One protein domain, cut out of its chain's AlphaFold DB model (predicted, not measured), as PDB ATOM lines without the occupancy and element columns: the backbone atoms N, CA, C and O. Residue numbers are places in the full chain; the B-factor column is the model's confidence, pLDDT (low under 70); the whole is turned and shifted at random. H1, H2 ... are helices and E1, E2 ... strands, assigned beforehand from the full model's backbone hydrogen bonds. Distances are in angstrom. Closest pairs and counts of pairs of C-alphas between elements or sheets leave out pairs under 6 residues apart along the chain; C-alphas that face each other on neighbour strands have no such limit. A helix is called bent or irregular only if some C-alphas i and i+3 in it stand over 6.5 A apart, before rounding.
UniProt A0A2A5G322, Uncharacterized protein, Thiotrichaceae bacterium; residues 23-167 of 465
ATOM      1  N   ILE A  23     101.302  48.287  70.866       84.19
ATOM      2  CA  ILE A  23     100.005  47.717  70.500       84.19
ATOM      3  C   ILE A  23     100.093  47.427  69.007       84.19
ATOM      4  O   ILE A  23     100.478  48.312  68.246       84.19
ATOM      5  N   ASP A  24      99.797  46.193  68.601       81.75
ATOM      6  CA  ASP A  24      99.862  45.759  67.198       81.75
ATOM      7  C   ASP A  24     101.197  46.127  66.511       81.75
ATOM      8  O   ASP A  24     101.231  46.620  65.387       81.75
ATOM      9  N   ASN A  25     102.319  45.908  67.215       81.44
ATOM     10  CA  ASN A  25     103.690  46.251  66.798       81.44
ATOM     11  C   ASN A  25     103.980  47.747  66.585       81.44
ATOM     12  O   ASN A  25     105.049  48.089  66.081       81.44
ATOM     13  N   ARG A  26     103.087  48.650  66.998       85.12
ATOM     14  CA  ARG A  26     103.346  50.092  66.992       85.12
ATOM     15  C   ARG A  26     103.683  50.565  68.401       85.12
ATOM     16  O   ARG A  26     102.961  50.275  69.354       85.12
ATOM     17  N   THR A  27     104.801  51.270  68.544       90.12
ATOM     18  CA  THR A  27     105.276  51.779  69.836       90.12
ATOM     19  C   THR A  27     104.466  52.998  70.262       90.12
ATOM     20  O   THR A  27     104.278  53.935  69.482       90.12
ATOM     21  N   LEU A  28     104.021  53.007  71.517       94.06
ATOM     22  CA  LEU A  28     103.288  54.120  72.109       94.06
ATOM     23  C   LEU A  28     104.086  54.821  73.206       94.06
ATOM     24  O   LEU A  28     104.946  54.230  73.858       94.06
ATOM     25  N   ILE A  29     103.764  56.093  73.427       95.50
ATOM     26  CA  ILE A  29     104.337  56.937  74.472       95.50
ATOM     27  C   ILE A  29     103.191  57.466  75.343       95.50
ATOM     28  O   ILE A  29     102.304  58.147  74.817       95.50
ATOM     29  N   PRO A  30     103.187  57.196  76.663       97.19
ATOM     30  CA  PRO A  30     102.233  57.817  77.578       97.19
ATOM     31  C   PRO A  30     102.289  59.341  77.467       97.19
ATOM     32  O   PRO A  30     103.381  59.912  77.477       97.19
ATOM     33  N   VAL A  31     101.141  60.022  77.428       98.00
ATOM     34  CA  VAL A  31     101.103  61.494  77.295       98.00
ATOM     35  C   VAL A  31     101.884  62.161  78.434       98.00
ATOM     36  O   VAL A  31     102.688  63.060  78.203       98.00
ATOM     37  N   ARG A  32     101.760  61.630  79.658       97.62
ATOM     38  CA  ARG A  32     102.511  62.077  80.846       97.62
ATOM     39  C   ARG A  32     104.037  61.967  80.713       97.62
ATOM     40  O   ARG A  32     104.754  62.639  81.449       97.62
ATOM     41  N   LEU A  33     104.549  61.122  79.815       96.81
ATOM     42  CA  LEU A  33     105.987  60.944  79.599       96.81
ATOM     43  C   LEU A  33     106.567  62.049  78.702       96.81
ATOM     44  O   LEU A  33     107.735  62.402  78.855       96.81
ATOM     45  N   ILE A  34     105.763  62.622  77.801       97.38
ATOM     46  CA  ILE A  34     106.202  63.545  76.739       97.38
ATOM     47  C   ILE A  34     106.994  64.759  77.258       97.38
ATOM     48  O   ILE A  34     108.041  65.051  76.663       97.38
ATOM     49  N   PRO A  35     106.620  65.434  78.369       96.88
ATOM     50  CA  PRO A  35     107.423  66.534  78.908       96.88
ATOM     51  C   PRO A  35     108.855  66.115  79.253       96.88
ATOM     52  O   PRO A  35     109.789  66.892  79.100       96.88
ATOM     53  N   PHE A  36     109.071  64.869  79.673       95.44
ATOM     54  CA  PHE A  36     110.405  64.361  79.985       95.44
ATOM     55  C   PHE A  36     111.197  64.016  78.721       95.44
ATOM     56  O   PHE A  36     112.376  64.356  78.637       95.44
ATOM     57  N   VAL A  37     110.548  63.388  77.735       95.06
ATOM     58  CA  VAL A  37     111.191  62.989  76.469       95.06
ATOM     59  C   VAL A  37     111.655  64.201  75.666       95.06
ATOM     60  O   VAL A  37     112.704  64.174  75.032       95.06
ATOM     61  N   THR A  38     110.884  65.282  75.719       93.81
ATOM     62  CA  THR A  38     111.132  66.521  74.967       93.81
ATOM     63  C   THR A  38     111.998  67.528  75.727       93.81
ATOM     64  O   THR A  38     112.112  68.678  75.310       93.81
ATOM     65  N   GLY A  39     112.560  67.155  76.885       91.94
ATOM     66  CA  GLY A  39     113.333  68.088  77.711       91.94
ATOM     67  C   GLY A  39     112.519  69.298  78.188       91.94
ATOM     68  O   GLY A  39     113.074  70.376  78.362       91.94
ATOM     69  N   TRP A  40     111.214  69.116  78.401       92.56
ATOM     70  CA  TRP A  40     110.221  70.127  78.777       92.56
ATOM     71  C   TRP A  40     109.898  71.164  77.697       92.56
ATOM     72  O   TRP A  40     109.182  72.122  77.983       92.56
ATOM     73  N   LYS A  41     110.332  70.951  76.445       90.75
ATOM     74  CA  LYS A  41     109.869  71.767  75.312       90.75
ATOM     75  C   LYS A  41     108.369  71.612  75.079       90.75
ATOM     76  O   LYS A  41     107.697  72.606  74.850       90.75
ATOM     77  N   PHE A  42     107.836  70.392  75.183       94.38
ATOM     78  CA  PHE A  42     106.392  70.150  75.237       94.38
ATOM     79  C   PHE A  42     105.963  70.008  76.700       94.38
ATOM     80  O   PHE A  42     105.697  68.906  77.183       94.38
ATOM     81  N   HIS A  43     105.972  71.125  77.435       95.12
ATOM     82  CA  HIS A  43     105.439  71.171  78.800       95.12
ATOM     83  C   HIS A  43     103.917  70.914  78.810       95.12
ATOM     84  O   HIS A  43     103.276  71.061  77.767       95.12
ATOM     85  N   PRO A  44     103.329  70.518  79.956       97.12
ATOM     86  CA  PRO A  44     101.924  70.115  80.048       97.12
ATOM     87  C   PRO A  44     100.900  71.032  79.365       97.12
ATOM     88  O   PRO A  44     100.097  70.510  78.600       97.12
ATOM     89  N   ASP A  45     100.950  72.357  79.541       95.00
ATOM     90  CA  ASP A  45      99.977  73.290  78.929       95.00
ATOM     91  C   ASP A  45     100.063  73.284  77.403       95.00
ATOM     92  O   ASP A  45      99.062  73.182  76.689       95.00
ATOM     93  N   LEU A  46     101.290  73.356  76.881       94.38
ATOM     94  CA  LEU A  46     101.516  73.300  75.445       94.38
ATOM     95  C   LEU A  46     101.084  71.939  74.887       94.38
ATOM     96  O   LEU A  46     100.457  71.854  73.836       94.38
ATOM     97  N   LEU A  47     101.389  70.864  75.607       96.44
ATOM     98  CA  LEU A  47     101.027  69.522  75.191       96.44
ATOM     99  C   LEU A  47      99.505  69.361  75.077       96.44
ATOM    100  O   LEU A  47      99.028  68.924  74.031       96.44
ATOM    101  N   VAL A  48      98.733  69.745  76.098       96.94
ATOM    102  CA  VAL A  48      97.267  69.597  76.045       96.94
ATOM    103  C   VAL A  48      96.633  70.495  74.977       96.94
ATOM    104  O   VAL A  48      95.703  70.061  74.302       96.94
ATOM    105  N   THR A  49      97.175  71.691  74.722       95.12
ATOM    106  CA  THR A  49      96.688  72.579  73.648       95.12
ATOM    107  C   THR A  49      97.007  72.043  72.247       95.12
ATOM    108  O   THR A  49      96.177  72.146  71.336       95.12
ATOM    109  N   MET A  50      98.162  71.392  72.055       94.75
ATOM    110  CA  MET A  50      98.481  70.669  70.815       94.75
ATOM    111  C   MET A  50      97.518  69.492  70.577       94.75
ATOM    112  O   MET A  50      97.058  69.279  69.450       94.75
ATOM    113  N   LEU A  51      97.178  68.745  71.632       96.56
ATOM    114  CA  LEU A  51      96.240  67.617  71.574       96.56
ATOM    115  C   LEU A  51      94.791  68.075  71.324       96.56
ATOM    116  O   LEU A  51      94.066  67.444  70.550       96.56
ATOM    117  N   ALA A  52      94.407  69.229  71.872       94.94
ATOM    118  CA  ALA A  52      93.114  69.876  71.653       94.94
ATOM    119  C   ALA A  52      92.968  70.554  70.275       94.94
ATOM    120  O   ALA A  52      91.896  71.057  69.940       94.94
ATOM    121  N   LYS A  53      94.027  70.583  69.446       89.44
ATOM    122  CA  LYS A  53      94.092  71.384  68.202       89.44
ATOM    123  C   LYS A  53      93.831  72.882  68.423       89.44
ATOM    124  O   LYS A  53      93.394  73.574  67.502       89.44
ATOM    125  N   SER A  54      94.096  73.380  69.625       83.50
ATOM    126  CA  SER A  54      93.941  74.788  69.990       83.50
ATOM    127  C   SER A  54      95.277  75.534  70.033       83.50
ATOM    128  O   SER A  54      95.274  76.765  70.110       83.50
ATOM    129  N   ASP A  55      96.406  74.823  69.905       77.25
ATOM    130  CA  ASP A  55      97.731  75.428  69.779       77.25
ATOM    131  C   ASP A  55      97.814  76.374  68.567       77.25
ATOM    132  O   ASP A  55      97.568  76.010  67.410       77.25
ATOM    133  N   LYS A  56      98.207  77.615  68.850       74.38
ATOM    134  CA  LYS A  56      98.376  78.676  67.852       74.38
ATOM    135  C   LYS A  56      99.835  78.870  67.452       74.38
ATOM    136  O   LYS A  56     100.072  79.536  66.441       74.38
ATOM    137  N   TRP A  57     100.777  78.344  68.238       66.31
ATOM    138  CA  TRP A  57     102.200  78.648  68.113       66.31
ATOM    139  C   TRP A  57     102.875  77.731  67.104       66.31
ATOM    140  O   TRP A  57     103.384  78.222  66.101       66.31
ATOM    141  N   TYR A  58     102.811  76.417  67.308       69.31
ATOM    142  CA  TYR A  58     103.471  75.447  66.433       69.31
ATOM    143  C   TYR A  58     102.550  74.949  65.316       69.31
ATOM    144  O   TYR A  58     103.016  74.514  64.254       69.31
ATOM    145  N   ARG A  59     101.223  75.022  65.522       76.25
ATOM    146  CA  ARG A  59     100.199  74.506  64.588       76.25
ATOM    147  C   ARG A  59     100.469  73.042  64.236       76.25
ATOM    148  O   ARG A  59     100.423  72.607  63.073       76.25
ATOM    149  N   VAL A  60     100.824  72.289  65.267       82.56
ATOM    150  CA  VAL A  60     101.098  70.859  65.212       82.56
ATOM    151  C   VAL A  60      99.957  70.138  65.912       82.56
ATOM    152  O   VAL A  60      99.448  70.602  66.926       82.56
ATOM    153  N   TYR A  61      99.546  69.009  65.346       86.25
ATOM    154  CA  TYR A  61      98.534  68.142  65.929       86.25
ATOM    155  C   TYR A  61      99.133  66.761  66.136       86.25
ATOM    156  O   TYR A  61      99.792  66.245  65.233       86.25
ATOM    157  N   ILE A  62      98.866  66.175  67.301       94.56
ATOM    158  CA  ILE A  62      99.268  64.813  67.639       94.56
ATOM    159  C   ILE A  62      97.989  64.019  67.930       94.56
ATOM    160  O   ILE A  62      97.276  64.358  68.878       94.56
ATOM    161  N   PRO A  63      97.647  62.998  67.127       95.06
ATOM    162  CA  PRO A  63      96.565  62.083  67.464       95.06
ATOM    163  C   PRO A  63      96.818  61.429  68.827       95.06
ATOM    164  O   PRO A  63      97.900  60.896  69.072       95.06
ATOM    165  N   SER A  64      95.816  61.460  69.702       97.38
ATOM    166  CA  SER A  64      95.873  60.829  71.022       97.38
ATOM    167  C   SER A  64      94.822  59.743  71.167       97.38
ATOM    168  O   SER A  64      93.802  59.722  70.476       97.38
ATOM    169  N   PHE A  65      95.110  58.819  72.072       97.38
ATOM    170  CA  PHE A  65      94.319  57.632  72.341       97.38
ATOM    171  C   PHE A  65      94.270  57.395  73.846       97.38
ATOM    172  O   PHE A  65      95.148  57.844  74.587       97.38
ATOM    173  N   HIS A  66      93.269  56.653  74.299       95.12
ATOM    174  CA  HIS A  66      93.196  56.161  75.663       95.12
ATOM    175  C   HIS A  66      92.978  54.648  75.680       95.12
ATOM    176  O   HIS A  66      92.358  54.073  74.780       95.12
ATOM    177  N   LEU A  67      93.497  54.001  76.721       92.25
ATOM    178  CA  LEU A  67      93.216  52.602  77.013       92.25
ATOM    179  C   LEU A  67      91.971  52.497  77.893       92.25
ATOM    180  O   LEU A  67      91.928  53.036  79.000       92.25
ATOM    181  N   GLY A  68      90.955  51.797  77.393       86.69
ATOM    182  CA  GLY A  68      89.780  51.400  78.157       86.69
ATOM    183  C   GLY A  68      90.112  50.371  79.243       86.69
ATOM    184  O   GLY A  68      91.164  49.729  79.240       86.69
ATOM    185  N   THR A  69      89.188  50.168  80.182       82.88
ATOM    186  CA  THR A  69      89.333  49.174  81.267       82.88
ATOM    187  C   THR A  69      89.422  47.730  80.767       82.88
ATOM    188  O   THR A  69      89.919  46.847  81.468       82.88
ATOM    189  N   ASP A  70      88.924  47.493  79.560       81.06
ATOM    190  CA  ASP A  70      88.956  46.240  78.811       81.06
ATOM    191  C   ASP A  70      90.186  46.126  77.896       81.06
ATOM    192  O   ASP A  70      90.238  45.222  77.066       81.06
ATOM    193  N   ASN A  71      91.178  47.011  78.063       77.56
ATOM    194  CA  ASN A  71      92.366  47.121  77.219       77.56
ATOM    195  C   ASN A  71      92.066  47.516  75.761       77.56
ATOM    196  O   ASN A  71      92.941  47.374  74.909       77.56
ATOM    197  N   THR A  72      90.871  48.027  75.450       84.81
ATOM    198  CA  THR A  72      90.601  48.560  74.110       84.81
ATOM    199  C   THR A  72      91.299  49.899  73.908       84.81
ATOM    200  O   THR A  72      91.358  50.736  74.807       84.81
ATOM    201  N   CYS A  73      91.850  50.099  72.713       90.50
ATOM    202  CA  CYS A  73      92.398  51.379  72.289       90.50
ATOM    203  C   CYS A  73      91.284  52.198  71.637       90.50
ATOM    204  O   CYS A  73      90.679  51.742  70.662       90.50
ATOM    205  N   GLN A  74      91.020  53.398  72.153       94.12
ATOM    206  CA  GLN A  74      90.071  54.326  71.544       94.12
ATOM    207  C   GLN A  74      90.707  55.696  71.305       94.12
ATOM    208  O   GLN A  74      91.507  56.149  72.127       94.12
ATOM    209  N   PRO A  75      90.395  56.357  70.175       95.69
ATOM    210  CA  PRO A  75      90.890  57.698  69.903       95.69
ATOM    211  C   PRO A  75      90.280  58.694  70.888       95.69
ATOM    212  O   PRO A  75      89.077  58.669  71.135       95.69
ATOM    213  N   MET A  76      91.111  59.599  71.390       96.75
ATOM    214  CA  MET A  76      90.682  60.722  72.209       96.75
ATOM    215  C   MET A  76      90.441  61.928  71.297       96.75
ATOM    216  O   MET A  76      91.305  62.334  70.514       96.75
ATOM    217  N   LEU A  77      89.229  62.472  71.332       95.50
ATOM    218  CA  LEU A  77      88.823  63.606  70.512       95.50
ATOM    219  C   LEU A  77      89.469  64.898  71.031       95.50
ATOM    220  O   LEU A  77      89.585  65.079  72.241       95.50
ATOM    221  N   PRO A  78      89.792  65.868  70.152       95.31
ATOM    222  CA  PRO A  78      90.398  67.134  70.572       95.31
ATOM    223  C   PRO A  78      89.625  67.862  71.685       95.31
ATOM    224  O   PRO A  78      90.222  68.281  72.664       95.31
ATOM    225  N   LYS A  79      88.290  67.911  71.600       95.69
ATOM    226  CA  LYS A  79      87.432  68.549  72.618       95.69
ATOM    227  C   LYS A  79      87.495  67.902  74.010       95.69
ATOM    228  O   LYS A  79      87.057  68.496  74.983       95.69
ATOM    229  N   GLU A  80      87.961  66.657  74.109       97.00
ATOM    230  CA  GLU A  80      88.120  65.975  75.402       97.00
ATOM    231  C   GLU A  80      89.360  66.476  76.147       97.00
ATOM    232  O   GLU A  80      89.487  66.240  77.344       97.00
ATOM    233  N   TRP A  81      90.253  67.195  75.456       97.56
ATOM    234  CA  TRP A  81      91.414  67.840  76.054       97.56
ATOM    235  C   TRP A  81      91.109  69.215  76.658       97.56
ATOM    236  O   TRP A  81      91.874  69.661  77.508       97.56
ATOM    237  N   ASP A  82      89.987  69.844  76.287       94.75
ATOM    238  CA  ASP A  82      89.612  71.189  76.750       94.75
ATOM    239  C   ASP A  82      89.498  71.260  78.283       94.75
ATOM    240  O   ASP A  82      90.017  72.184  78.896       94.75
ATOM    241  N   VAL A  83      88.933  70.228  78.925       95.25
ATOM    242  CA  VAL A  83      88.826  70.178  80.397       95.25
ATOM    243  C   VAL A  83      90.194  70.163  81.089       95.25
ATOM    244  O   VAL A  83      90.360  70.758  82.146       95.25
ATOM    245  N   PHE A  84      91.201  69.528  80.479       96.94
ATOM    246  CA  PHE A  84      92.547  69.470  81.051       96.94
ATOM    247  C   PHE A  84      93.337  70.760  80.813       96.94
ATOM    248  O   PHE A  84      94.281  71.025  81.553       96.94
ATOM    249  N   ILE A  85      92.966  71.554  79.801       95.62
ATOM    250  CA  ILE A  85      93.469  72.925  79.640       95.62
ATOM    251  C   ILE A  85      92.978  73.763  80.821       95.62
ATOM    252  O   ILE A  85      93.803  74.341  81.527       95.62
ATOM    253  N   ASP A  86      91.668  73.745  81.081       92.50
ATOM    254  CA  ASP A  86      91.058  74.488  82.187       92.50
ATOM    255  C   ASP A  86      91.638  74.046  83.548       92.50
ATOM    256  O   ASP A  86      92.002  74.879  84.378       92.50
ATOM    257  N   ASP A  87      91.798  72.736  83.778       96.69
ATOM    258  CA  ASP A  87      92.363  72.207  85.028       96.69
ATOM    259  C   ASP A  87      93.832  72.623  85.244       96.69
ATOM    260  O   ASP A  87      94.249  72.872  86.382       96.69
ATOM    261  N   LEU A  88      94.636  72.696  84.176       96.06
ATOM    262  CA  LEU A  88      96.024  73.169  84.253       96.06
ATOM    263  C   LEU A  88      96.102  74.678  84.511       96.06
ATOM    264  O   LEU A  88      96.946  75.102  85.306       96.06
ATOM    265  N   GLU A  89      95.206  75.466  83.911       93.12
ATOM    266  CA  GLU A  89      95.083  76.907  84.166       93.12
ATOM    267  C   GLU A  89      94.708  77.163  85.634       93.12
ATOM    268  O   GLU A  89      95.425  77.872  86.342       93.12
ATOM    269  N   ILE A  90      93.686  76.469  86.151       93.19
ATOM    270  CA  ILE A  90      93.280  76.546  87.565       93.19
ATOM    271  C   ILE A  90      94.432  76.148  88.499       93.19
ATOM    272  O   ILE A  90      94.638  76.781  89.541       93.19
ATOM    273  N   LEU A  91      95.188  75.096  88.161       95.31
ATOM    274  CA  LEU A  91      96.353  74.676  88.941       95.31
ATOM    275  C   LEU A  91      97.429  75.769  88.971       95.31
ATOM    276  O   LEU A  91      97.983  76.030  90.041       95.31
ATOM    277  N   SER A  92      97.730  76.379  87.823       92.25
ATOM    278  CA  SER A  92      98.713  77.459  87.711       92.25
ATOM    279  C   SER A  92      98.285  78.669  88.543       92.25
ATOM    280  O   SER A  92      99.054  79.104  89.399       92.25
ATOM    281  N   ASP A  93      97.042  79.128  88.397       91.31
ATOM    282  CA  ASP A  93      96.489  80.258  89.153       91.31
ATOM    283  C   ASP A  93      96.507  80.010  90.665       91.31
ATOM    284  O   ASP A  93      96.907  80.872  91.451       91.31
ATOM    285  N   THR A  94      96.119  78.804  91.089       93.62
ATOM    286  CA  THR A  94      96.095  78.422  92.509       93.62
ATOM    287  C   THR A  94      97.490  78.456  93.124       93.62
ATOM    288  O   THR A  94      97.652  78.860  94.275       93.62
ATOM    289  N   LEU A  95      98.495  77.997  92.379       91.56
ATOM    290  CA  LEU A  95      99.877  77.974  92.837       91.56
ATOM    291  C   LEU A  95     100.486  79.383  92.860       91.56
ATOM    292  O   LEU A  95     101.111  79.750  93.850       91.56
ATOM    293  N   HIS A  96     100.223  80.198  91.835       88.88
ATOM    294  CA  HIS A  96     100.740  81.563  91.748       88.88
ATOM    295  C   HIS A  96     100.079  82.548  92.716       88.88
ATOM    296  O   HIS A  96     100.702  83.543  93.084       88.88
ATOM    297  N   ALA A  97      98.860  82.281  93.191       88.00
ATOM    298  CA  ALA A  97      98.178  83.145  94.159       88.00
ATOM    299  C   ALA A  97      98.965  83.353  95.472       88.00
ATOM    300  O   ALA A  97      98.737  84.341  96.172       88.00
ATOM    301  N   GLY A  98      99.866  82.425  95.816       83.50
ATOM    302  CA  GLY A  98     100.723  82.495  97.002       83.50
ATOM    303  C   GLY A  98     102.170  82.913  96.735       83.50
ATOM    304  O   GLY A  98     102.930  83.018  97.696       83.50
ATOM    305  N   ASP A  99     102.556  83.138  95.476       87.38
ATOM    306  CA  ASP A  99     103.948  83.400  95.115       87.38
ATOM    307  C   ASP A  99     104.377  84.804  95.554       87.38
ATOM    308  O   ASP A  99     103.781  85.823  95.199       87.38
ATOM    309  N   SER A 100     105.462  84.856  96.322       85.00
ATOM    310  CA  SER A 100     106.133  86.103  96.691       85.00
ATOM    311  C   SER A 100     107.163  86.529  95.642       85.00
ATOM    312  O   SER A 100     107.511  87.710  95.545       85.00
ATOM    313  N   VAL A 101     107.637  85.564  94.847       84.31
ATOM    314  CA  VAL A 101     108.614  85.737  93.773       84.31
ATOM    315  C   VAL A 101     108.140  84.990  92.529       84.31
ATOM    316  O   VAL A 101     107.638  83.871  92.608       84.31
ATOM    317  N   GLU A 102     108.335  85.597  91.359       80.38
ATOM    318  CA  GLU A 102     108.021  84.971  90.075       80.38
ATOM    319  C   GLU A 102     108.714  83.603  89.936       80.38
ATOM    320  O   GLU A 102     109.933  83.483  90.085       80.38
ATOM    321  N   GLY A 103     107.921  82.565  89.657       79.25
ATOM    322  CA  GLY A 103     108.405  81.196  89.474       79.25
ATOM    323  C   GLY A 103     108.672  80.415  90.765       79.25
ATOM    324  O   GLY A 103     109.158  79.285  90.676       79.25
ATOM    325  N   GLU A 104     108.345  80.961  91.940       85.94
ATOM    326  CA  GLU A 104     108.487  80.277  93.236       85.94
ATOM    327  C   GLU A 104     107.743  78.932  93.255       85.94
ATOM    328  O   GLU A 104     108.323  77.906  93.621       85.94
ATOM    329  N   SER A 105     106.513  78.898  92.745       91.00
ATOM    330  CA  SER A 105     105.707  77.680  92.655       91.00
ATOM    331  C   SER A 105     106.049  76.745  91.486       91.00
ATOM    332  O   SER A 105     105.515  75.634  91.411       91.00
ATOM    333  N   TYR A 106     106.958  77.125  90.580       87.44
ATOM    334  CA  TYR A 106     107.246  76.338  89.373       87.44
ATOM    335  C   TYR A 106     107.691  74.885  89.654       87.44
ATOM    336  O   TYR A 106     107.220  73.971  88.968       87.44
ATOM    337  N   PRO A 107     108.547  74.592  90.659       87.88
ATOM    338  CA  PRO A 107     108.907  73.214  90.996       87.88
ATOM    339  C   PRO A 107     107.717  72.347  91.427       87.88
ATOM    340  O   PRO A 107     107.700  71.148  91.129       87.88
ATOM    341  N   ASP A 108     106.736  72.934  92.112       90.12
ATOM    342  CA  ASP A 108     105.526  72.239  92.553       90.12
ATOM    343  C   ASP A 108     104.529  72.091  91.409       90.12
ATOM    344  O   ASP A 108     103.974  71.004  91.214       90.12
ATOM    345  N   TRP A 109     104.396  73.130  90.583       93.50
ATOM    346  CA  TRP A 109     103.625  73.079  89.349       93.50
ATOM    347  C   TRP A 109     104.097  71.930  88.455       93.50
ATOM    348  O   TRP A 109     103.279  71.106  88.058       93.50
ATOM    349  N   ARG A 110     105.413  71.766  88.235       91.56
ATOM    350  CA  ARG A 110     105.973  70.669  87.413       91.56
ATOM    351  C   ARG A 110     105.580  69.272  87.886       91.56
ATOM    352  O   ARG A 110     105.526  68.352  87.076       91.56
ATOM    353  N   LYS A 111     105.381  69.071  89.189       90.12
ATOM    354  CA  LYS A 111     104.972  67.765  89.725       90.12
ATOM    355  C   LYS A 111     103.470  67.565  89.557       90.12
ATOM    356  O   LYS A 111     103.051  66.523  89.066       90.12
ATOM    357  N   ARG A 112     102.681  68.574  89.942       95.00
ATOM    358  CA  ARG A 112     101.215  68.505  89.967       95.00
ATOM    359  C   ARG A 112     100.597  68.534  88.569       95.00
ATOM    360  O   ARG A 112      99.598  67.865  88.347       95.00
ATOM    361  N   SER A 113     101.209  69.220  87.606       97.06
ATOM    362  CA  SER A 113     100.705  69.282  86.226       97.06
ATOM    363  C   SER A 113     100.727  67.921  85.522       97.06
ATOM    364  O   SER A 113      99.844  67.621  84.724       97.06
ATOM    365  N   ILE A 114     101.669  67.038  85.874       97.69
ATOM    366  CA  ILE A 114     101.692  65.653  85.374       97.69
ATOM    367  C   ILE A 114     100.513  64.831  85.919       97.69
ATOM    368  O   ILE A 114     100.035  63.924  85.238       97.69
ATOM    369  N   GLU A 115     100.031  65.134  87.128       96.19
ATOM    370  CA  GLU A 115      98.881  64.451  87.736       96.19
ATOM    371  C   GLU A 115      97.558  64.839  87.067       96.19
ATOM    372  O   GLU A 115      96.677  63.984  86.960       96.19
ATOM    373  N   VAL A 116      97.449  66.088  86.595       97.56
ATOM    374  CA  VAL A 116      96.264  66.623  85.899       97.56
ATOM    375  C   VAL A 116      96.036  65.924  84.559       97.56
ATOM    376  O   VAL A 116      94.907  65.567  84.238       97.56
ATOM    377  N   ILE A 117      97.102  65.664  83.793       97.44
ATOM    378  CA  ILE A 117      97.006  64.919  82.525       97.44
ATOM    379  C   ILE A 117      96.391  63.536  82.800       97.44
ATOM    380  O   ILE A 117      96.863  62.854  83.711       97.44
ATOM    381  N   PRO A 118      95.404  63.053  82.028       97.00
ATOM    382  CA  PRO A 118      94.726  61.784  82.291       97.00
ATOM    383  C   PRO A 118      95.657  60.566  82.215       97.00
ATOM    384  O   PRO A 118      96.544  60.471  81.365       97.00
ATOM    385  N   GLU A 119      95.429  59.595  83.102       95.69
ATOM    386  CA  GLU A 119      96.108  58.295  83.062       95.69
ATOM    387  C   GLU A 119      95.650  57.461  81.858       95.69
ATOM    388  O   GLU A 119      94.643  57.779  81.231       95.69
ATOM    389  N   SER A 120      96.385  56.399  81.512       94.31
ATOM    390  CA  SER A 120      96.051  55.516  80.376       94.31
ATOM    391  C   SER A 120      95.972  56.190  78.996       94.31
ATOM    392  O   SER A 120      95.568  55.540  78.032       94.31
ATOM    393  N   THR A 121      96.358  57.461  78.870       97.06
ATOM    394  CA  THR A 121      96.399  58.178  77.591       97.06
ATOM    395  C   THR A 121      97.780  58.137  76.957       97.06
ATOM    396  O   THR A 121      98.809  58.248  77.635       97.06
ATOM    397  N   PHE A 122      97.816  57.969  75.640       97.19
ATOM    398  CA  PHE A 122      99.049  57.865  74.873       97.19
ATOM    399  C   PHE A 122      98.939  58.515  73.498       97.19
ATOM    400  O   PHE A 122      97.854  58.806  72.993       97.19
ATOM    401  N   VAL A 123     100.103  58.697  72.890       97.44
ATOM    402  CA  VAL A 123     100.283  58.992  71.468       97.44
ATOM    403  C   VAL A 123     101.192  57.926  70.870       97.44
ATOM    404  O   VAL A 123     101.913  57.234  71.597       97.44
ATOM    405  N   TRP A 124     101.187  57.785  69.553       95.81
ATOM    406  CA  TRP A 124     102.164  56.930  68.892       95.81
ATOM    407  C   TRP A 124     103.517  57.635  68.779       95.81
ATOM    408  O   TRP A 124     103.588  58.859  68.656       95.81
ATOM    409  N   LEU A 125     104.602  56.864  68.877       94.25
ATOM    410  CA  LEU A 125     105.957  57.420  68.900       94.25
ATOM    411  C   LEU A 125     106.318  58.131  67.585       94.25
ATOM    412  O   LEU A 125     106.909  59.206  67.614       94.25
ATOM    413  N   ASP A 126     105.947  57.551  66.449       92.44
ATOM    414  CA  ASP A 126     106.112  58.136  65.114       92.44
ATOM    415  C   ASP A 126     105.345  59.463  64.964       92.44
ATOM    416  O   ASP A 126     105.922  60.455  64.519       92.44
ATOM    417  N   ASP A 127     104.094  59.521  65.434       94.56
ATOM    418  CA  ASP A 127     103.284  60.747  65.443       94.56
ATOM    419  C   ASP A 127     103.937  61.846  66.306       94.56
ATOM    420  O   ASP A 127     103.981  63.015  65.913       94.56
ATOM    421  N   LEU A 128     104.496  61.478  67.467       95.69
ATOM    422  CA  LEU A 128     105.236  62.403  68.331       95.69
ATOM    423  C   LEU A 128     106.534  62.899  67.675       95.69
ATOM    424  O   LEU A 128     106.832  64.090  67.759       95.69
ATOM    425  N   ILE A 129     107.303  62.014  67.030       91.94
ATOM    426  CA  ILE A 129     108.538  62.375  66.316       91.94
ATOM    427  C   ILE A 129     108.226  63.394  65.220       91.94
ATOM    428  O   ILE A 129     108.845  64.461  65.189       91.94
ATOM    429  N   ALA A 130     107.235  63.107  64.371       87.19
ATOM    430  CA  ALA A 130     106.831  63.995  63.286       87.19
ATOM    431  C   ALA A 130     106.384  65.367  63.817       87.19
ATOM    432  O   ALA A 130     106.786  66.419  63.309       87.19
ATOM    433  N   ALA A 131     105.596  65.370  64.892       91.00
ATOM    434  CA  ALA A 131     105.142  66.581  65.557       91.00
ATOM    435  C   ALA A 131     106.295  67.413  66.140       91.00
ATOM    436  O   ALA A 131     106.351  68.630  65.945       91.00
ATOM    437  N   TYR A 132     107.231  66.762  66.829       91.81
ATOM    438  CA  TYR A 132     108.378  67.409  67.454       91.81
ATOM    439  C   TYR A 132     109.352  67.989  66.423       91.81
ATOM    440  O   TYR A 132     109.816  69.119  66.576       91.81
ATOM    441  N   GLN A 133     109.617  67.263  65.335       87.50
ATOM    442  CA  GLN A 133     110.423  67.760  64.218       87.50
ATOM    443  C   GLN A 133     109.772  68.986  63.570       87.50
ATOM    444  O   GLN A 133     110.424  70.020  63.404       87.50
ATOM    445  N   LYS A 134     108.464  68.920  63.293       85.81
ATOM    446  CA  LYS A 134     107.713  70.049  62.733       85.81
ATOM    447  C   LYS A 134     107.754  71.274  63.648       85.81
ATOM    448  O   LYS A 134     107.981  72.376  63.152       85.81
ATOM    449  N   ALA A 135     107.570  71.098  64.955       85.88
ATOM    450  CA  ALA A 135     107.629  72.192  65.923       85.88
ATOM    451  C   ALA A 135     109.015  72.857  65.957       85.88
ATOM    452  O   ALA A 135     109.116  74.080  65.893       85.88
ATOM    453  N   ASN A 136     110.086  72.060  65.983       81.06
ATOM    454  CA  ASN A 136     111.453  72.577  66.033       81.06
ATOM    455  C   ASN A 136     111.917  73.216  64.716       81.06
ATOM    456  O   ASN A 136     112.712  74.148  64.750       81.06
ATOM    457  N   SER A 137     111.392  72.780  63.564       75.25
ATOM    458  CA  SER A 137     111.712  73.391  62.262       75.25
ATOM    459  C   SER A 137     111.317  74.873  62.155       75.25
ATOM    460  O   SER A 137     111.781  75.580  61.264       75.25
ATOM    461  N   GLN A 138     110.464  75.357  63.064       64.44
ATOM    462  CA  GLN A 138     109.962  76.732  63.091       64.44
ATOM    463  C   GLN A 138     110.754  77.648  64.037       64.44
ATOM    464  O   GLN A 138     110.453  78.838  64.131       64.44
ATOM    465  N   THR A 139     111.763  77.126  64.740       60.66
ATOM    466  CA  THR A 139     112.518  77.859  65.767       60.66
ATOM    467  C   THR A 139     114.021  77.738  65.542       60.66
ATOM    468  O   THR A 139     114.538  76.630  65.476       60.66
ATOM    469  N   ILE A 140     114.730  78.870  65.467       56.16
ATOM    470  CA  ILE A 140     116.200  78.928  65.400       56.16
ATOM    471  C   ILE A 140     116.696  79.596  66.687       56.16
ATOM    472  O   ILE A 140     116.395  80.768  66.917       56.16
ATOM    473  N   PHE A 141     117.452  78.875  67.519       58.59
ATOM    474  CA  PHE A 141     118.065  79.417  68.737       58.59
ATOM    475  C   PHE A 141     119.591  79.479  68.596       58.59
ATOM    476  O   PHE A 141     120.206  78.633  67.962       58.59
ATOM    477  N   THR A 142     120.228  80.503  69.170       56.19
ATOM    478  CA  THR A 142     121.682  80.728  69.035       56.19
ATOM    479  C   THR A 142     122.535  80.048  70.112       56.19
ATOM    480  O   THR A 142     123.756  80.032  69.976       56.19
ATOM    481  N   ASP A 143     121.912  79.485  71.154       70.12
ATOM    482  CA  ASP A 143     122.568  78.890  72.333       70.12
ATOM    483  C   ASP A 143     122.133  77.428  72.549       70.12
ATOM    484  O   ASP A 143     121.626  77.044  73.602       70.12
ATOM    485  N   GLU A 144     122.299  76.605  71.517       72.12
ATOM    486  CA  GLU A 144     121.852  75.208  71.504       72.12
ATOM    487  C   GLU A 144     122.780  74.306  72.329       72.12
ATOM    488  O   GLU A 144     124.007  74.324  72.170       72.12
ATOM    489  N   ARG A 145     122.202  73.482  73.209       77.62
ATOM    490  CA  ARG A 145     122.929  72.431  73.929       77.62
ATOM    491  C   ARG A 145     122.770  71.093  73.203       77.62
ATOM    492  O   ARG A 145     121.741  70.857  72.566       77.62
ATOM    493  N   PRO A 146     123.751  70.179  73.326       75.50
ATOM    494  CA  PRO A 146     123.614  68.823  72.803       75.50
ATOM    495  C   PRO A 146     122.322  68.164  73.300       75.50
ATOM    496  O   PRO A 146     122.060  68.152  74.504       75.50
ATOM    497  N   GLY A 147     121.529  67.634  72.370       75.81
ATOM    498  CA  GLY A 147     120.262  66.965  72.662       75.81
ATOM    499  C   GLY A 147     119.033  67.875  72.767       75.81
ATOM    500  O   GLY A 147     117.933  67.344  72.866       75.81
ATOM    501  N   ASP A 148     119.152  69.210  72.684       78.00
ATOM    502  CA  ASP A 148     117.972  70.095  72.758       78.00
ATOM    503  C   ASP A 148     116.954  69.806  71.625       78.00
ATOM    504  O   ASP A 148     115.766  70.072  71.789       78.00
ATOM    505  N   TYR A 149     117.369  69.233  70.488       79.19
ATOM    506  CA  TYR A 149     116.492  68.864  69.357       79.19
ATOM    507  C   TYR A 149     116.267  67.361  69.195       79.19
ATOM    508  O   TYR A 149     115.626  66.932  68.238       79.19
ATOM    509  N   GLU A 150     116.753  66.559  70.135       84.69
ATOM    510  CA  GLU A 150     116.581  65.113  70.117       84.69
ATOM    511  C   GLU A 150     115.552  64.708  71.172       84.69
ATOM    512  O   GLU A 150     115.454  65.305  72.244       84.69
ATOM    513  N   LEU A 151     114.754  63.686  70.866       90.25
ATOM    514  CA  LEU A 151     113.868  63.081  71.852       90.25
ATOM    515  C   LEU A 151     114.690  62.155  72.748       90.25
ATOM    516  O   LEU A 151     115.220  61.142  72.291       90.25
ATOM    517  N   ASN A 152     114.756  62.459  74.042       92.69
ATOM    518  CA  ASN A 152     115.342  61.558  75.024       92.69
ATOM    519  C   ASN A 152     114.321  60.481  75.400       92.69
ATOM    520  O   ASN A 152     113.594  60.623  76.381       92.69
ATOM    521  N   LEU A 153     114.271  59.389  74.632       90.12
ATOM    522  CA  LEU A 153     113.355  58.265  74.875       90.12
ATOM    523  C   LEU A 153     113.633  57.521  76.192       90.12
ATOM    524  O   LEU A 153     112.852  56.659  76.579       90.12
ATOM    525  N   GLN A 154     114.720  57.837  76.900       88.31
ATOM    526  CA  GLN A 154     115.064  57.242  78.191       88.31
ATOM    527  C   GLN A 154     115.367  58.331  79.230       88.31
ATOM    528  O   GLN A 154     116.473  58.389  79.779       88.31
ATOM    529  N   PRO A 155     114.399  59.216  79.532       91.69
ATOM    530  CA  PRO A 155     114.663  60.313  80.436       91.69
ATOM    531  C   PRO A 155     114.862  59.778  81.856       91.69
ATOM    532  O   PRO A 155     114.142  58.893  82.336       91.69
ATOM    533  N   HIS A 156     115.849  60.336  82.557       88.88
ATOM    534  CA  HIS A 156     116.034  60.034  83.967       88.88
ATOM    535  C   HIS A 156     114.822  60.539  84.762       88.88
ATOM    536  O   HIS A 156     114.454  61.710  84.679       88.88
ATOM    537  N   MET A 157     114.208  59.654  85.545       88.19
ATOM    538  CA  MET A 157     113.044  59.958  86.374       88.19
ATOM    539  C   MET A 157     113.167  59.247  87.713       88.19
ATOM    540  O   MET A 157     113.547  58.073  87.767       88.19
ATOM    541  N   VAL A 158     112.776  59.941  88.780       90.00
ATOM    542  CA  VAL A 158     112.650  59.335  90.108       90.00
ATOM    543  C   VAL A 158     111.542  58.266  90.113       90.00
ATOM    544  O   VAL A 158     110.570  58.394  89.354       90.00
ATOM    545  N   PRO A 159     111.655  57.203  90.931       89.38
ATOM    546  CA  PRO A 159     110.724  56.071  90.906       89.38
ATOM    547  C   PRO A 159     109.247  56.450  91.077       89.38
ATOM    548  O   PRO A 159     108.383  55.861  90.430       89.38
ATOM    549  N   GLU A 160     108.946  57.437  91.917       90.50
ATOM    550  CA  GLU A 160     107.590  57.923  92.191       90.50
ATOM    551  C   GLU A 160     106.977  58.563  90.943       90.50
ATOM    552  O   GLU A 160     105.860  58.223  90.552       90.50
ATOM    553  N   MET A 161     107.748  59.415  90.263       92.69
ATOM    554  CA  MET A 161     107.337  60.044  89.008       92.69
ATOM    555  C   MET A 161     107.143  58.996  87.911       92.69
ATOM    556  O   MET A 161     106.158  59.033  87.181       92.69
ATOM    557  N   ARG A 162     108.028  57.995  87.836       91.56
ATOM    558  CA  ARG A 162     107.865  56.879  86.896       91.56
ATOM    559  C   ARG A 162     106.550  56.130  87.143       91.56
ATOM    560  O   ARG A 162     105.824  55.860  86.193       91.56
ATOM    561  N   LYS A 163     106.203  55.826  88.398       91.69
ATOM    562  CA  LYS A 163     104.913  55.191  88.727       91.69
ATOM    563  C   LYS A 163     103.723  56.048  88.292       91.69
ATOM    564  O   LYS A 163     102.751  55.499  87.785       91.69
ATOM    565  N   LEU A 164     103.805  57.365  88.475       93.25
ATOM    566  CA  LEU A 164     102.756  58.303  88.075       93.25
ATOM    567  C   LEU A 164     102.576  58.365  86.550       93.25
ATOM    568  O   LEU A 164     101.447  58.298  86.060       93.25
ATOM    569  N   VAL A 165     103.681  58.465  85.806       94.44
ATOM    570  CA  VAL A 165     103.689  58.558  84.338       94.44
ATOM    571  C   VAL A 165     103.104  57.305  83.686       94.44
ATOM    572  O   VAL A 165     102.316  57.409  82.753       94.44
ATOM    573  N   PHE A 166     103.449  56.125  84.204       92.94
ATOM    574  CA  PHE A 166     102.988  54.838  83.673       92.94
ATOM    575  C   PHE A 166     101.686  54.334  84.318       92.94
ATOM    576  O   PHE A 166     101.248  53.212  84.050       92.94
ATOM    577  N   LYS A 167     101.043  55.142  85.170       92.00
ATOM    578  CA  LYS A 167      99.759  54.789  85.781       92.00
ATOM    579  C   LYS A 167      98.717  54.543  84.684       92.00
ATOM    580  O   LYS A 167      98.606  55.318  83.737       92.00
TER     581      LYS A 167
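Overview. This is residues 23 to 167 of the 465 residues of an uncharacterized protein of Thiotrichaceae bacterium (UniProt A0A2A5G322). A small, strongly twisted sheet of four strands makes one end of this domain, and the helical hairpin of H3 and H4 reaches away to the other end, with H1 and H2 in the middle between them. H5 runs off the sheet from E4, and the long stretch after it sticks out with residues 140 to 146 before it returns to H6, near H1. The printed part has 145 residues, with six named helices and four named strands in the order E1 H1 H2 E2 E3 H3 H4 E4 H5 H6; the antiparallel sheet runs E1 E4 E2 E3, and the class is mixed. The whole is compact, with a radius of gyration of the C-alphas of 15.5 A and spans of 50 by 38 by 33 A.

Along the chain. Find C-alpha 26 at (103.346, 50.092, 66.992); there E1, residues 26 to 30, begins. H1, residues 31 to 37, is irregular, but only just: C-alphas 32 and 35 are 6.9 A apart. Read on to H2, residues 44 to 51, E2, residues 64 to 67, and E3, residues 73 to 76. H3, residues 82 to 96, starts at C-alpha 82, (89.612, 71.189, 76.750), and runs 21.4 A. H4, residues 106 to 116, is 15.1 A long; then come E4, residues 121 to 124, and H5, residues 125 to 136, 16.4 A long. H6, residues 159 to 165, ends at C-alpha 165, (103.689, 58.558, 84.338).

Arrangement. Start at edge strand E1: N 29 and O 123 of E4 are 2.8 A apart. Between E4 and E2, look at N 65 and O 122, 2.9 A; in the hairpin of E2 and E3, at N 66 and O 74, 2.8 A. Two split strand-helix-strand units, each with another strand between its two strands, have right-handed crossovers: E1, H1 H2, E2 and E3, H3 H4, E4. H1 is on the sheet at a height of 7.2 A; its closest C-alphas to E4 are Val 31 and Phe 122, 4.8 A. H2 touches H3, with residues 82 to 88 of H3 alone, closest at the C-alphas of Val 48 and Ile 85, 6.2 A. In the helical hairpin, H3 and H4 touch at a shallow tilt of 28 degrees, opposite ways, with the C-alphas of Leu 88 and Ser 113 closest at 6.4 A. H5 only grazes the sheet, with residues 125 to 128. H4 and H6 only just touch, with 3 pairs of C-alphas within 8 A, the closest Glu 115 and Leu 164 at 7.3 A. Every O i to N i+4 pair is within hydrogen-bond range in H2, H3, H5 and H6, against 4 of 7 in H4 and 1 of 3 in H1, where 3 of 4 O i to N i+3 pairs are.

Size, cuts and confidence. The two C-alphas farthest apart, those of Asp 24 and Ser 100, are 50.4 A apart. The printed part has no cut. The links H2 to E2 and H5 to H6 are long. Look for pLDDT under 70 at residues 57 to 58 and 138 to 142.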